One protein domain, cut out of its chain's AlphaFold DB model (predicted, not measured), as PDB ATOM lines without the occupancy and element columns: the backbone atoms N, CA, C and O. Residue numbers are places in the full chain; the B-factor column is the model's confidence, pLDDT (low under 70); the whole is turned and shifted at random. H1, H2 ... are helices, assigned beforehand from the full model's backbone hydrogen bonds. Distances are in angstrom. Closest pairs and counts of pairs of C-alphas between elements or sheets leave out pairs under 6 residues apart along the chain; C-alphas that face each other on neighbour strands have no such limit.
ATOM      1  N   ALA A  41      35.207 -41.223 -15.414       97.75
ATOM      2  CA  ALA A  41      35.910 -42.500 -15.278       97.75
ATOM      3  C   ALA A  41      35.890 -42.977 -13.821       97.75
ATOM      4  O   ALA A  41      35.945 -42.170 -12.886       97.75
ATOM      5  N   TYR A  42      35.849 -44.295 -13.619       96.94
ATOM      6  CA  TYR A  42      36.082 -44.854 -12.292       96.94
ATOM      7  C   TYR A  42      37.537 -44.592 -11.887       96.94
ATOM      8  O   TYR A  42      38.463 -44.860 -12.649       96.94
ATOM      9  N   GLN A  43      37.726 -44.015 -10.700       95.50
ATOM     10  CA  GLN A  43      39.045 -43.674 -10.165       95.50
ATOM     11  C   GLN A  43      39.644 -44.905  -9.486       95.50
ATOM     12  O   GLN A  43      39.613 -45.033  -8.263       95.50
ATOM     13  N   ASP A  44      40.110 -45.831 -10.313       96.31
ATOM     14  CA  ASP A  44      40.570 -47.154  -9.915       96.31
ATOM     15  C   ASP A  44      41.658 -47.630 -10.886       96.31
ATOM     16  O   ASP A  44      41.577 -47.365 -12.087       96.31
ATOM     17  N   GLU A  45      42.699 -48.292 -10.381       94.56
ATOM     18  CA  GLU A  45      43.849 -48.682 -11.208       94.56
ATOM     19  C   GLU A  45      43.517 -49.768 -12.235       94.56
ATOM     20  O   GLU A  45      44.145 -49.817 -13.294       94.56
ATOM     21  N   ASN A  46      42.474 -50.556 -11.970       94.75
ATOM     22  CA  ASN A  46      41.988 -51.596 -12.864       94.75
ATOM     23  C   ASN A  46      40.961 -51.070 -13.882       94.75
ATOM     24  O   ASN A  46      40.515 -51.799 -14.766       94.75
ATOM     25  N   PHE A  47      40.614 -49.780 -13.831       96.88
ATOM     26  CA  PHE A  47      39.788 -49.128 -14.845       96.88
ATOM     27  C   PHE A  47      40.653 -48.425 -15.904       96.88
ATOM     28  O   PHE A  47      40.835 -47.206 -15.906       96.88
ATOM     29  N   THR A  48      41.210 -49.205 -16.835       95.56
ATOM     30  CA  THR A  48      42.108 -48.686 -17.882       95.56
ATOM     31  C   THR A  48      41.366 -48.326 -19.167       95.56
ATOM     32  O   THR A  48      40.602 -49.134 -19.687       95.56
ATOM     33  N   TYR A  49      41.631 -47.146 -19.731       96.38
ATOM     34  CA  TYR A  49      41.000 -46.670 -20.967       96.38
ATOM     35  C   TYR A  49      41.964 -45.835 -21.825       96.38
ATOM     36  O   TYR A  49      42.950 -45.274 -21.338       96.38
ATOM     37  N   SER A  50      41.664 -45.720 -23.116       96.38
ATOM     38  CA  SER A  50      42.370 -44.875 -24.075       96.38
ATOM     39  C   SER A  50      41.685 -43.520 -24.219       96.38
ATOM     40  O   SER A  50      40.573 -43.416 -24.734       96.38
ATOM     41  N   LEU A  51      42.383 -42.442 -23.849       94.00
ATOM     42  CA  LEU A  51      41.904 -41.072 -24.075       94.00
ATOM     43  C   LEU A  51      41.671 -40.770 -25.565       94.00
ATOM     44  O   LEU A  51      40.720 -40.078 -25.913       94.00
ATOM     45  N   ASP A  52      42.530 -41.282 -26.446       92.50
ATOM     46  CA  ASP A  52      42.385 -41.108 -27.896       92.50
ATOM     47  C   ASP A  52      41.205 -41.922 -28.449       92.50
ATOM     48  O   ASP A  52      40.422 -41.425 -29.262       92.50
ATOM     49  N   GLY A  53      41.020 -43.141 -27.928       93.38
ATOM     50  CA  GLY A  53      39.863 -43.981 -28.231       93.38
ATOM     51  C   GLY A  53      38.556 -43.311 -27.818       93.38
ATOM     52  O   GLY A  53      37.660 -43.158 -28.645       93.38
ATOM     53  N   LEU A  54      38.482 -42.816 -26.580       95.62
ATOM     54  CA  LEU A  54      37.320 -42.102 -26.053       95.62
ATOM     55  C   LEU A  54      36.971 -40.882 -26.908       95.62
ATOM     56  O   LEU A  54      35.805 -40.672 -27.245       95.62
ATOM     57  N   ARG A  55      37.974 -40.083 -27.290       92.12
ATOM     58  CA  ARG A  55      37.777 -38.910 -28.153       92.12
ATOM     59  C   ARG A  55      37.233 -39.303 -29.519       92.12
ATOM     60  O   ARG A  55      36.243 -38.725 -29.954       92.12
ATOM     61  N   THR A  56      37.836 -40.307 -30.150       92.12
ATOM     62  CA  THR A  56      37.407 -40.811 -31.460       92.12
ATOM     63  C   THR A  56      35.960 -41.307 -31.426       92.12
ATOM     64  O   THR A  56      35.161 -40.937 -32.285       92.12
ATOM     65  N   LEU A  57      35.594 -42.097 -30.410       93.62
ATOM     66  CA  LEU A  57      34.225 -42.584 -30.228       93.62
ATOM     67  C   LEU A  57      33.241 -41.434 -29.998       93.62
ATOM     68  O   LEU A  57      32.204 -41.372 -30.648       93.62
ATOM     69  N   THR A  58      33.595 -40.486 -29.132       92.38
ATOM     70  CA  THR A  58      32.749 -39.325 -28.818       92.38
ATOM     71  C   THR A  58      32.494 -38.460 -30.053       92.38
ATOM     72  O   THR A  58      31.373 -38.005 -30.274       92.38
ATOM     73  N   GLU A  59      33.517 -38.226 -30.879       90.94
ATOM     74  CA  GLU A  59      33.366 -37.508 -32.148       90.94
ATOM     75  C   GLU A  59      32.440 -38.256 -33.109       90.94
ATOM     76  O   GLU A  59      31.589 -37.630 -33.738       90.94
ATOM     77  N   ARG A  60      32.567 -39.587 -33.176       92.12
ATOM     78  CA  ARG A  60      31.734 -40.447 -34.021       92.12
ATOM     79  C   ARG A  60      30.273 -40.453 -33.572       92.12
ATOM     80  O   ARG A  60      29.402 -40.266 -34.409       92.12
ATOM     81  N   PHE A  61      29.993 -40.619 -32.280       92.50
ATOM     82  CA  PHE A  61      28.621 -40.683 -31.755       92.50
ATOM     83  C   PHE A  61      27.864 -39.353 -31.864       92.50
ATOM     84  O   PHE A  61      26.643 -39.353 -31.926       92.50
ATOM     85  N   ARG A  62      28.575 -38.222 -31.954       88.00
ATOM     86  CA  ARG A  62      27.982 -36.883 -32.123       88.00
ATOM     87  C   ARG A  62      27.723 -36.495 -33.584       88.00
ATOM     88  O   ARG A  62      27.354 -35.350 -33.850       88.00
ATOM     89  N   LEU A  63      27.964 -37.390 -34.543       87.50
ATOM     90  CA  LEU A  63      27.677 -37.121 -35.949       87.50
ATOM     91  C   LEU A  63      26.161 -37.077 -36.175       87.50
ATOM     92  O   LEU A  63      25.488 -38.093 -36.046       87.50
ATOM     93  N   GLU A  64      25.642 -35.915 -36.580       79.56
ATOM     94  CA  GLU A  64      24.201 -35.674 -36.797       79.56
ATOM     95  C   GLU A  64      23.550 -36.616 -37.829       79.56
ATOM     96  O   GLU A  64      22.329 -36.735 -37.890       79.56
ATOM     97  N   GLU A  65      24.357 -37.256 -38.675       90.19
ATOM     98  CA  GLU A  65      23.899 -38.207 -39.690       90.19
ATOM     99  C   GLU A  65      23.638 -39.618 -39.146       90.19
ATOM    100  O   GLU A  65      22.981 -40.404 -39.830       90.19
ATOM    101  N   LEU A  66      24.128 -39.943 -37.945       91.12
ATOM    102  CA  LEU A  66      23.909 -41.245 -37.324       91.12
ATOM    103  C   LEU A  66      22.592 -41.258 -36.552       91.12
ATOM    104  O   LEU A  66      22.316 -40.392 -35.725       91.12
ATOM    105  N   SER A  67      21.781 -42.281 -36.803       94.88
ATOM    106  CA  SER A  67      20.604 -42.549 -35.985       94.88
ATOM    107  C   SER A  67      20.990 -43.201 -34.656       94.88
ATOM    108  O   SER A  67      22.055 -43.803 -34.517       94.88
ATOM    109  N   THR A  68      20.069 -43.187 -33.691       94.62
ATOM    110  CA  THR A  68      20.188 -43.952 -32.438       94.62
ATOM    111  C   THR A  68      20.478 -45.436 -32.682       94.62
ATOM    112  O   THR A  68      21.207 -46.059 -31.914       94.62
ATOM    113  N   ASN A  69      19.925 -46.018 -33.753       95.75
ATOM    114  CA  ASN A  69      20.192 -47.408 -34.109       95.75
ATOM    115  C   ASN A  69      21.630 -47.594 -34.606       95.75
ATOM    116  O   ASN A  69      22.296 -48.532 -34.184       95.75
ATOM    117  N   ASP A  70      22.119 -46.684 -35.454       96.62
ATOM    118  CA  ASP A  70      23.505 -46.730 -35.928       96.62
ATOM    119  C   ASP A  70      24.472 -46.624 -34.745       96.62
ATOM    120  O   ASP A  70      25.384 -47.433 -34.622       96.62
ATOM    121  N   ILE A  71      24.230 -45.690 -33.819       96.31
ATOM    122  CA  ILE A  71      25.056 -45.524 -32.614       96.31
ATOM    123  C   ILE A  71      25.016 -46.780 -31.734       96.31
ATOM    124  O   ILE A  71      26.064 -47.213 -31.263       96.31
ATOM    125  N   ASN A  72      23.847 -47.407 -31.560       96.94
ATOM    126  CA  ASN A  72      23.729 -48.669 -30.826       96.94
ATOM    127  C   ASN A  72      24.585 -49.782 -31.447       96.94
ATOM    128  O   ASN A  72      25.361 -50.411 -30.733       96.94
ATOM    129  N   THR A  73      24.489 -49.994 -32.763       96.50
ATOM    130  CA  THR A  73      25.303 -51.000 -33.466       96.50
ATOM    131  C   THR A  73      26.796 -50.701 -33.343       96.50
ATOM    132  O   THR A  73      27.597 -51.610 -33.149       96.50
ATOM    133  N   LEU A  74      27.183 -49.425 -33.408       97.06
ATOM    134  CA  LEU A  74      28.577 -49.028 -33.230       97.06
ATOM    135  C   LEU A  74      29.081 -49.283 -31.811       97.06
ATOM    136  O   LEU A  74      30.187 -49.781 -31.650       97.06
ATOM    137  N   MET A  75      28.294 -48.961 -30.783       98.06
ATOM    138  CA  MET A  75      28.666 -49.265 -29.400       98.06
ATOM    139  C   MET A  75      28.839 -50.768 -29.196       98.06
ATOM    140  O   MET A  75      29.837 -51.177 -28.618       98.06
ATOM    141  N   GLU A  76      27.923 -51.585 -29.713       96.88
ATOM    142  CA  GLU A  76      28.014 -53.045 -29.631       96.88
ATOM    143  C   GLU A  76      29.319 -53.577 -30.256       96.88
ATOM    144  O   GLU A  76      30.028 -54.380 -29.648       96.88
ATOM    145  N   GLU A  77      29.680 -53.098 -31.451       96.31
ATOM    146  CA  GLU A  77      30.923 -53.485 -32.131       96.31
ATOM    147  C   GLU A  77      32.167 -53.062 -31.331       96.31
ATOM    148  O   GLU A  77      33.120 -53.827 -31.180       96.31
ATOM    149  N   GLU A  78      32.162 -51.856 -30.772       97.06
ATOM    150  CA  GLU A  78      33.291 -51.325 -30.011       97.06
ATOM    151  C   GLU A  78      33.418 -51.989 -28.623       97.06
ATOM    152  O   GLU A  78      34.545 -52.216 -28.178       97.06
ATOM    153  N   ILE A  79      32.313 -52.397 -27.976       96.50
ATOM    154  CA  ILE A  79      32.326 -53.254 -26.769       96.50
ATOM    155  C   ILE A  79      33.010 -54.580 -27.093       96.50
ATOM    156  O   ILE A  79      33.959 -54.966 -26.407       96.50
ATOM    157  N   LYS A  80      32.594 -55.241 -28.183       92.12
ATOM    158  CA  LYS A  80      33.197 -56.501 -28.646       92.12
ATOM    159  C   LYS A  80      34.694 -56.348 -28.907       92.12
ATOM    160  O   LYS A  80      35.465 -57.222 -28.519       92.12
ATOM    161  N   ASN A  81      35.110 -55.202 -29.446       92.00
ATOM    162  CA  ASN A  81      36.513 -54.845 -29.684       92.00
ATOM    163  C   ASN A  81      37.279 -54.367 -28.429       92.00
ATOM    164  O   ASN A  81      38.424 -53.932 -28.546       92.00
ATOM    165  N   GLY A  82      36.676 -54.434 -27.239       93.31
ATOM    166  CA  GLY A  82      37.337 -54.141 -25.965       93.31
ATOM    167  C   GLY A  82      37.311 -52.672 -25.532       93.31
ATOM    168  O   GLY A  82      38.002 -52.315 -24.585       93.31
ATOM    169  N   ARG A  83      36.520 -51.808 -26.184       96.31
ATOM    170  CA  ARG A  83      36.366 -50.384 -25.814       96.31
ATOM    171  C   ARG A  83      35.224 -50.117 -24.830       96.31
ATOM    172  O   ARG A  83      34.624 -49.038 -24.818       96.31
ATOM    173  N   TYR A  84      34.880 -51.109 -24.019       97.06
ATOM    174  CA  TYR A  84      33.779 -51.014 -23.065       97.06
ATOM    175  C   TYR A  84      34.026 -49.933 -21.994       97.06
ATOM    176  O   TYR A  84      33.093 -49.223 -21.626       97.06
ATOM    177  N   ASN A  85      35.274 -49.694 -21.569       98.12
ATOM    178  CA  ASN A  85      35.589 -48.647 -20.585       98.12
ATOM    179  C   ASN A  85      35.369 -47.231 -21.137       98.12
ATOM    180  O   ASN A  85      34.836 -46.365 -20.442       98.12
ATOM    181  N   GLU A  86      35.722 -46.979 -22.397       98.25
ATOM    182  CA  GLU A  86      35.439 -45.710 -23.064       98.25
ATOM    183  C   GLU A  86      33.935 -45.493 -23.249       98.25
ATOM    184  O   GLU A  86      33.449 -44.376 -23.065       98.25
ATOM    185  N   ILE A  87      33.190 -46.553 -23.564       98.38
ATOM    186  CA  ILE A  87      31.729 -46.497 -23.694       98.38
ATOM    187  C   ILE A  87      31.073 -46.202 -22.344       98.38
ATOM    188  O   ILE A  87      30.190 -45.349 -22.282       98.38
ATOM    189  N   ILE A  88      31.549 -46.810 -21.256       98.50
ATOM    190  CA  ILE A  88      31.109 -46.492 -19.889       98.50
ATOM    191  C   ILE A  88      31.323 -45.007 -19.589       98.50
ATOM    192  O   ILE A  88      30.397 -44.341 -19.130       98.50
ATOM    193  N   ILE A  89      32.517 -44.465 -19.863       98.44
ATOM    194  CA  ILE A  89      32.809 -43.041 -19.636       98.44
ATOM    195  C   ILE A  89      31.857 -42.161 -20.457       98.44
ATOM    196  O   ILE A  89      31.276 -41.216 -19.921       98.44
ATOM    197  N   TYR A  90      31.684 -42.476 -21.745       97.69
ATOM    198  CA  TYR A  90      30.798 -41.734 -22.639       97.69
ATOM    199  C   TYR A  90      29.351 -41.736 -22.141       97.69
ATOM    200  O   TYR A  90      28.735 -40.677 -22.054       97.69
ATOM    201  N   LEU A  91      28.815 -42.899 -21.766       98.00
ATOM    202  CA  LEU A  91      27.425 -43.033 -21.331       98.00
ATOM    203  C   LEU A  91      27.184 -42.408 -19.955       98.00
ATOM    204  O   LEU A  91      26.136 -41.808 -19.744       98.00
ATOM    205  N   ARG A  92      28.167 -42.440 -19.047       97.69
ATOM    206  CA  ARG A  92      28.101 -41.693 -17.778       97.69
ATOM    207  C   ARG A  92      28.087 -40.181 -17.993       97.69
ATOM    208  O   ARG A  92      27.385 -39.481 -17.269       97.69
ATOM    209  N   HIS A  93      28.844 -39.687 -18.970       96.88
ATOM    210  CA  HIS A  93      28.796 -38.283 -19.374       96.88
ATOM    211  C   HIS A  93      27.448 -37.929 -20.005       96.88
ATOM    212  O   HIS A  93      26.805 -36.977 -19.568       96.88
ATOM    213  N   LEU A  94      26.985 -38.724 -20.973       96.06
ATOM    214  CA  LEU A  94      25.711 -38.506 -21.653       96.06
ATOM    215  C   LEU A  94      24.536 -38.524 -20.671       96.06
ATOM    216  O   LEU A  94      23.660 -37.683 -20.767       96.06
ATOM    217  N   GLN A  95      24.548 -39.416 -19.679       96.81
ATOM    218  CA  GLN A  95      23.514 -39.496 -18.645       96.81
ATOM    219  C   GLN A  95      23.369 -38.210 -17.812       96.81
ATOM    220  O   GLN A  95      22.277 -37.942 -17.302       96.81
ATOM    221  N   ASP A  96      24.449 -37.445 -17.644       96.31
ATOM    222  CA  ASP A  96      24.470 -36.176 -16.905       96.31
ATOM    223  C   ASP A  96      24.068 -34.984 -17.791       96.31
ATOM    224  O   ASP A  96      23.400 -34.067 -17.317       96.31
ATOM    225  N   GLU A  97      24.429 -35.013 -19.078       94.31
ATOM    226  CA  GLU A  97      24.102 -33.955 -20.046       94.31
ATOM    227  C   GLU A  97      22.678 -34.081 -20.615       94.31
ATOM    228  O   GLU A  97      21.944 -33.094 -20.683       94.31
ATOM    229  N   ASP A  98      22.280 -35.292 -21.008       94.94
ATOM    230  CA  ASP A  98      20.979 -35.622 -21.588       94.94
ATOM    231  C   ASP A  98      20.540 -37.043 -21.188       94.94
ATOM    232  O   ASP A  98      20.800 -38.050 -21.854       94.94
ATOM    233  N   ALA A  99      19.835 -37.123 -20.060       95.75
ATOM    234  CA  ALA A  99      19.317 -38.375 -19.520       95.75
ATOM    235  C   ALA A  99      18.296 -39.076 -20.437       95.75
ATOM    236  O   ALA A  99      18.152 -40.296 -20.356       95.75
ATOM    237  N   GLU A 100      17.562 -38.323 -21.265       95.88
ATOM    238  CA  GLU A 100      16.575 -38.891 -22.191       95.88
ATOM    239  C   GLU A 100      17.288 -39.564 -23.366       95.88
ATOM    240  O   GLU A 100      16.956 -40.696 -23.728       95.88
ATOM    241  N   GLU A 101      18.326 -38.917 -23.900       94.12
ATOM    242  CA  GLU A 101      19.175 -39.519 -24.922       94.12
ATOM    243  C   GLU A 101      19.912 -40.752 -24.377       94.12
ATOM    244  O   GLU A 101      19.861 -41.822 -24.988       94.12
ATOM    245  N   ALA A 102      20.521 -40.649 -23.190       95.19
ATOM    246  CA  ALA A 102      21.245 -41.751 -22.552       95.19
ATOM    247  C   ALA A 102      20.382 -43.008 -22.357       95.19
ATOM    248  O   ALA A 102      20.869 -44.129 -22.535       95.19
ATOM    249  N   ALA A 103      19.089 -42.843 -22.053       95.38
ATOM    250  CA  ALA A 103      18.163 -43.960 -21.875       95.38
ATOM    251  C   ALA A 103      18.059 -44.852 -23.127       95.38
ATOM    252  O   ALA A 103      17.870 -46.068 -23.003       95.38
ATOM    253  N   SER A 104      18.265 -44.280 -24.319       96.62
ATOM    254  CA  SER A 104      18.271 -45.003 -25.600       96.62
ATOM    255  C   SER A 104      19.474 -45.941 -25.784       96.62
ATOM    256  O   SER A 104      19.493 -46.737 -26.726       96.62
ATOM    257  N   TYR A 105      20.462 -45.863 -24.887       97.12
ATOM    258  CA  TYR A 105      21.684 -46.674 -24.879       97.12
ATOM    259  C   TYR A 105      21.867 -47.451 -23.565       97.12
ATOM    260  O   TYR A 105      22.949 -47.962 -23.287       97.12
ATOM    261  N   SER A 106      20.815 -47.561 -22.749       94.44
ATOM    262  CA  SER A 106      20.857 -48.257 -21.454       94.44
ATOM    263  C   SER A 106      21.304 -49.721 -21.564       94.44
ATOM    264  O   SER A 106      22.105 -50.170 -20.748       94.44
ATOM    265  N   ALA A 107      20.872 -50.439 -22.607       94.25
ATOM    266  CA  ALA A 107      21.336 -51.800 -22.887       94.25
ATOM    267  C   ALA A 107      22.851 -51.854 -23.155       94.25
ATOM    268  O   ALA A 107      23.554 -52.666 -22.564       94.25
ATOM    269  N   ARG A 108      23.382 -50.922 -23.963       97.75
ATOM    270  CA  ARG A 108      24.829 -50.820 -24.236       97.75
ATOM    271  C   ARG A 108      25.625 -50.465 -22.985       97.75
ATOM    272  O   ARG A 108      26.756 -50.912 -22.834       97.75
ATOM    273  N   TYR A 109      25.046 -49.667 -22.086       97.62
ATOM    274  CA  TYR A 109      25.678 -49.366 -20.806       97.62
ATOM    275  C   TYR A 109      25.828 -50.627 -19.950       97.62
ATOM    276  O   TYR A 109      26.912 -50.870 -19.429       97.62
ATOM    277  N   LEU A 110      24.773 -51.440 -19.848       95.12
ATOM    278  CA  LEU A 110      24.809 -52.713 -19.125       95.12
ATOM    279  C   LEU A 110      25.828 -53.682 -19.731       95.12
ATOM    280  O   LEU A 110      26.667 -54.197 -19.000       95.12
ATOM    281  N   GLU A 111      25.815 -53.853 -21.052       95.75
ATOM    282  CA  GLU A 111      26.773 -54.709 -21.764       95.75
ATOM    283  C   GLU A 111      28.223 -54.259 -21.574       95.75
ATOM    284  O   GLU A 111      29.121 -55.080 -21.427       95.75
ATOM    285  N   ALA A 112      28.483 -52.949 -21.556       97.88
ATOM    286  CA  ALA A 112      29.831 -52.447 -21.325       97.88
ATOM    287  C   ALA A 112      30.298 -52.704 -19.880       97.88
ATOM    288  O   ALA A 112      31.473 -53.002 -19.659       97.88
ATOM    289  N   LEU A 113      29.395 -52.603 -18.896       97.25
ATOM    290  CA  LEU A 113      29.693 -52.945 -17.503       97.25
ATOM    291  C   LEU A 113      29.980 -54.444 -17.339       97.25
ATOM    292  O   LEU A 113      30.929 -54.794 -16.644       97.25
ATOM    293  N   GLU A 114      29.201 -55.304 -17.996       95.06
ATOM    294  CA  GLU A 114      29.432 -56.756 -18.038       95.06
ATOM    295  C   GLU A 114      30.769 -57.088 -18.672       95.06
ATOM    296  O   GLU A 114      31.599 -57.718 -18.030       95.06
ATOM    297  N   ALA A 115      31.035 -56.560 -19.867       94.69
ATOM    298  CA  ALA A 115      32.281 -56.815 -20.575       94.69
ATOM    299  C   ALA A 115      33.515 -56.401 -19.756       94.69
ATOM    300  O   ALA A 115      34.553 -57.052 -19.843       94.69
ATOM    301  N   HIS A 116      33.417 -55.344 -18.938       95.81
ATOM    302  CA  HIS A 116      34.483 -54.999 -17.998       95.81
ATOM    303  C   HIS A 116      34.689 -56.080 -16.934       95.81
ATOM    304  O   HIS A 116      35.825 -56.401 -16.606       95.81
ATOM    305  N   VAL A 117      33.606 -56.604 -16.363       95.31
ATOM    306  CA  VAL A 117      33.671 -57.616 -15.306       95.31
ATOM    307  C   VAL A 117      34.159 -58.959 -15.841       95.31
ATOM    308  O   VAL A 117      34.968 -59.602 -15.189       95.31
ATOM    309  N   GLU A 118      33.710 -59.350 -17.028       90.69
ATOM    310  CA  GLU A 118      34.002 -60.656 -17.625       90.69
ATOM    311  C   GLU A 118      35.429 -60.749 -18.179       90.69
ATOM    312  O   GLU A 118      36.073 -61.791 -18.075       90.69
ATOM    313  N   ARG A 119      35.943 -59.657 -18.756       89.06
ATOM    314  CA  ARG A 119      37.212 -59.668 -19.513       89.06
ATOM    315  C   ARG A 119      38.423 -59.224 -18.703       89.06
ATOM    316  O   ARG A 119      39.549 -59.261 -19.198       89.06
ATOM    317  N   MET A 120      38.212 -58.745 -17.482       87.12
ATOM    318  CA  MET A 120      39.285 -58.289 -16.607       87.12
ATOM    319  C   MET A 120      39.531 -59.326 -15.517       87.12
ATOM    320  O   MET A 120      38.621 -59.678 -14.780       87.12
ATOM    321  N   ASN A 121      40.787 -59.750 -15.353       85.38
ATOM    322  CA  ASN A 121      41.171 -60.642 -14.247       85.38
ATOM    323  C   ASN A 121      40.877 -60.024 -12.872       85.38
ATOM    324  O   ASN A 121      40.558 -60.729 -11.922       85.38
ATOM    325  N   GLU A 122      41.038 -58.706 -12.766       91.31
ATOM    326  CA  GLU A 122      40.742 -57.926 -11.570       91.31
ATOM    327  C   GLU A 122      39.901 -56.727 -12.017       91.31
ATOM    328  O   GLU A 122      40.468 -55.720 -12.441       91.31
ATOM    329  N   PRO A 123      38.562 -56.821 -12.031       94.44
ATOM    330  CA  PRO A 123      37.721 -55.706 -12.437       94.44
ATOM    331  C   PRO A 123      37.728 -54.593 -11.382       94.44
ATOM    332  O   PRO A 123      37.972 -54.806 -10.195       94.44
ATOM    333  N   SER A 124      37.422 -53.376 -11.816       97.00
ATOM    334  CA  SER A 124      37.346 -52.193 -10.965       97.00
ATOM    335  C   SER A 124      36.268 -52.354  -9.885       97.00
ATOM    336  O   SER A 124      35.075 -52.391 -10.192       97.00
TER     337      SER A 124
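This is residues 41 to 124 of the 274 residues of the protein "TPR repeat-containing protein" of Alteribacillus iranensis (UniProt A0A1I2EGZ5). Three helices, H2, H3 and H5, make a small up-and-down bundle, each running against the one before it; H1 crosses H3 at a steep angle, and the short H4 sits at the turn between H3 and H5. The printed part has 84 residues with five named helices in the order H1 to H5 and no named strand; its class is all helix. It is compact, with a radius of gyration of the C-alphas of 12.2 A, and elongated in outline, spanning 37 by 24 by 24 A.

After residues 41 to 50, H1 covers residues 51 to 61, from C-alpha 51 at (41.904, -41.072, -24.075), and is 15.3 A long. H2, residues 68 to 80, measures 18.5 A. H3, residues 84 to 97, measures 19.8 A. H4 is residues 99 to 103. H5, residues 106 to 119, measures 20.0 A and ends at C-alpha 119, (37.212, -59.668, -19.513).

H3 is the hub, touching the four other helices. It touches H5 at a shallow tilt of 32 degrees, opposite ways; the closest C-alphas, of Tyr 84 and Ala 112, are 4.5 A apart. H2 and H3, a helical hairpin, only just touch, with 3 pairs of C-alphas within 8 A, the closest those of Glu 78 and Tyr 84 at 7.0 A. H2 touches H5 at 4 degrees, a shallow tilt, the same way, closest at the C-alphas of Ile 79 and Ala 112, 6.0 A. With residues 86 to 90 alone, H3 touches H1 at a steep tilt of 58 degrees, closest at the C-alphas of Leu 54 and Glu 86, 5.0 A. With residues 91 to 95 alone, H3 touches H4, closest at the C-alphas of Gln 95 and Ala 102, 5.0 A. H1 is apart from H4 and H5. In H1, H2, H4 and H5 every O i to N i+4 pair is within hydrogen-bond range; in H3, 9 of 10 are.

The farthest C-alphas, of Glu 65 and Glu 122, are 38.3 A apart. The printed part has no cut and no long link. Its mean pLDDT is 94.8, and no printed residue is under 70.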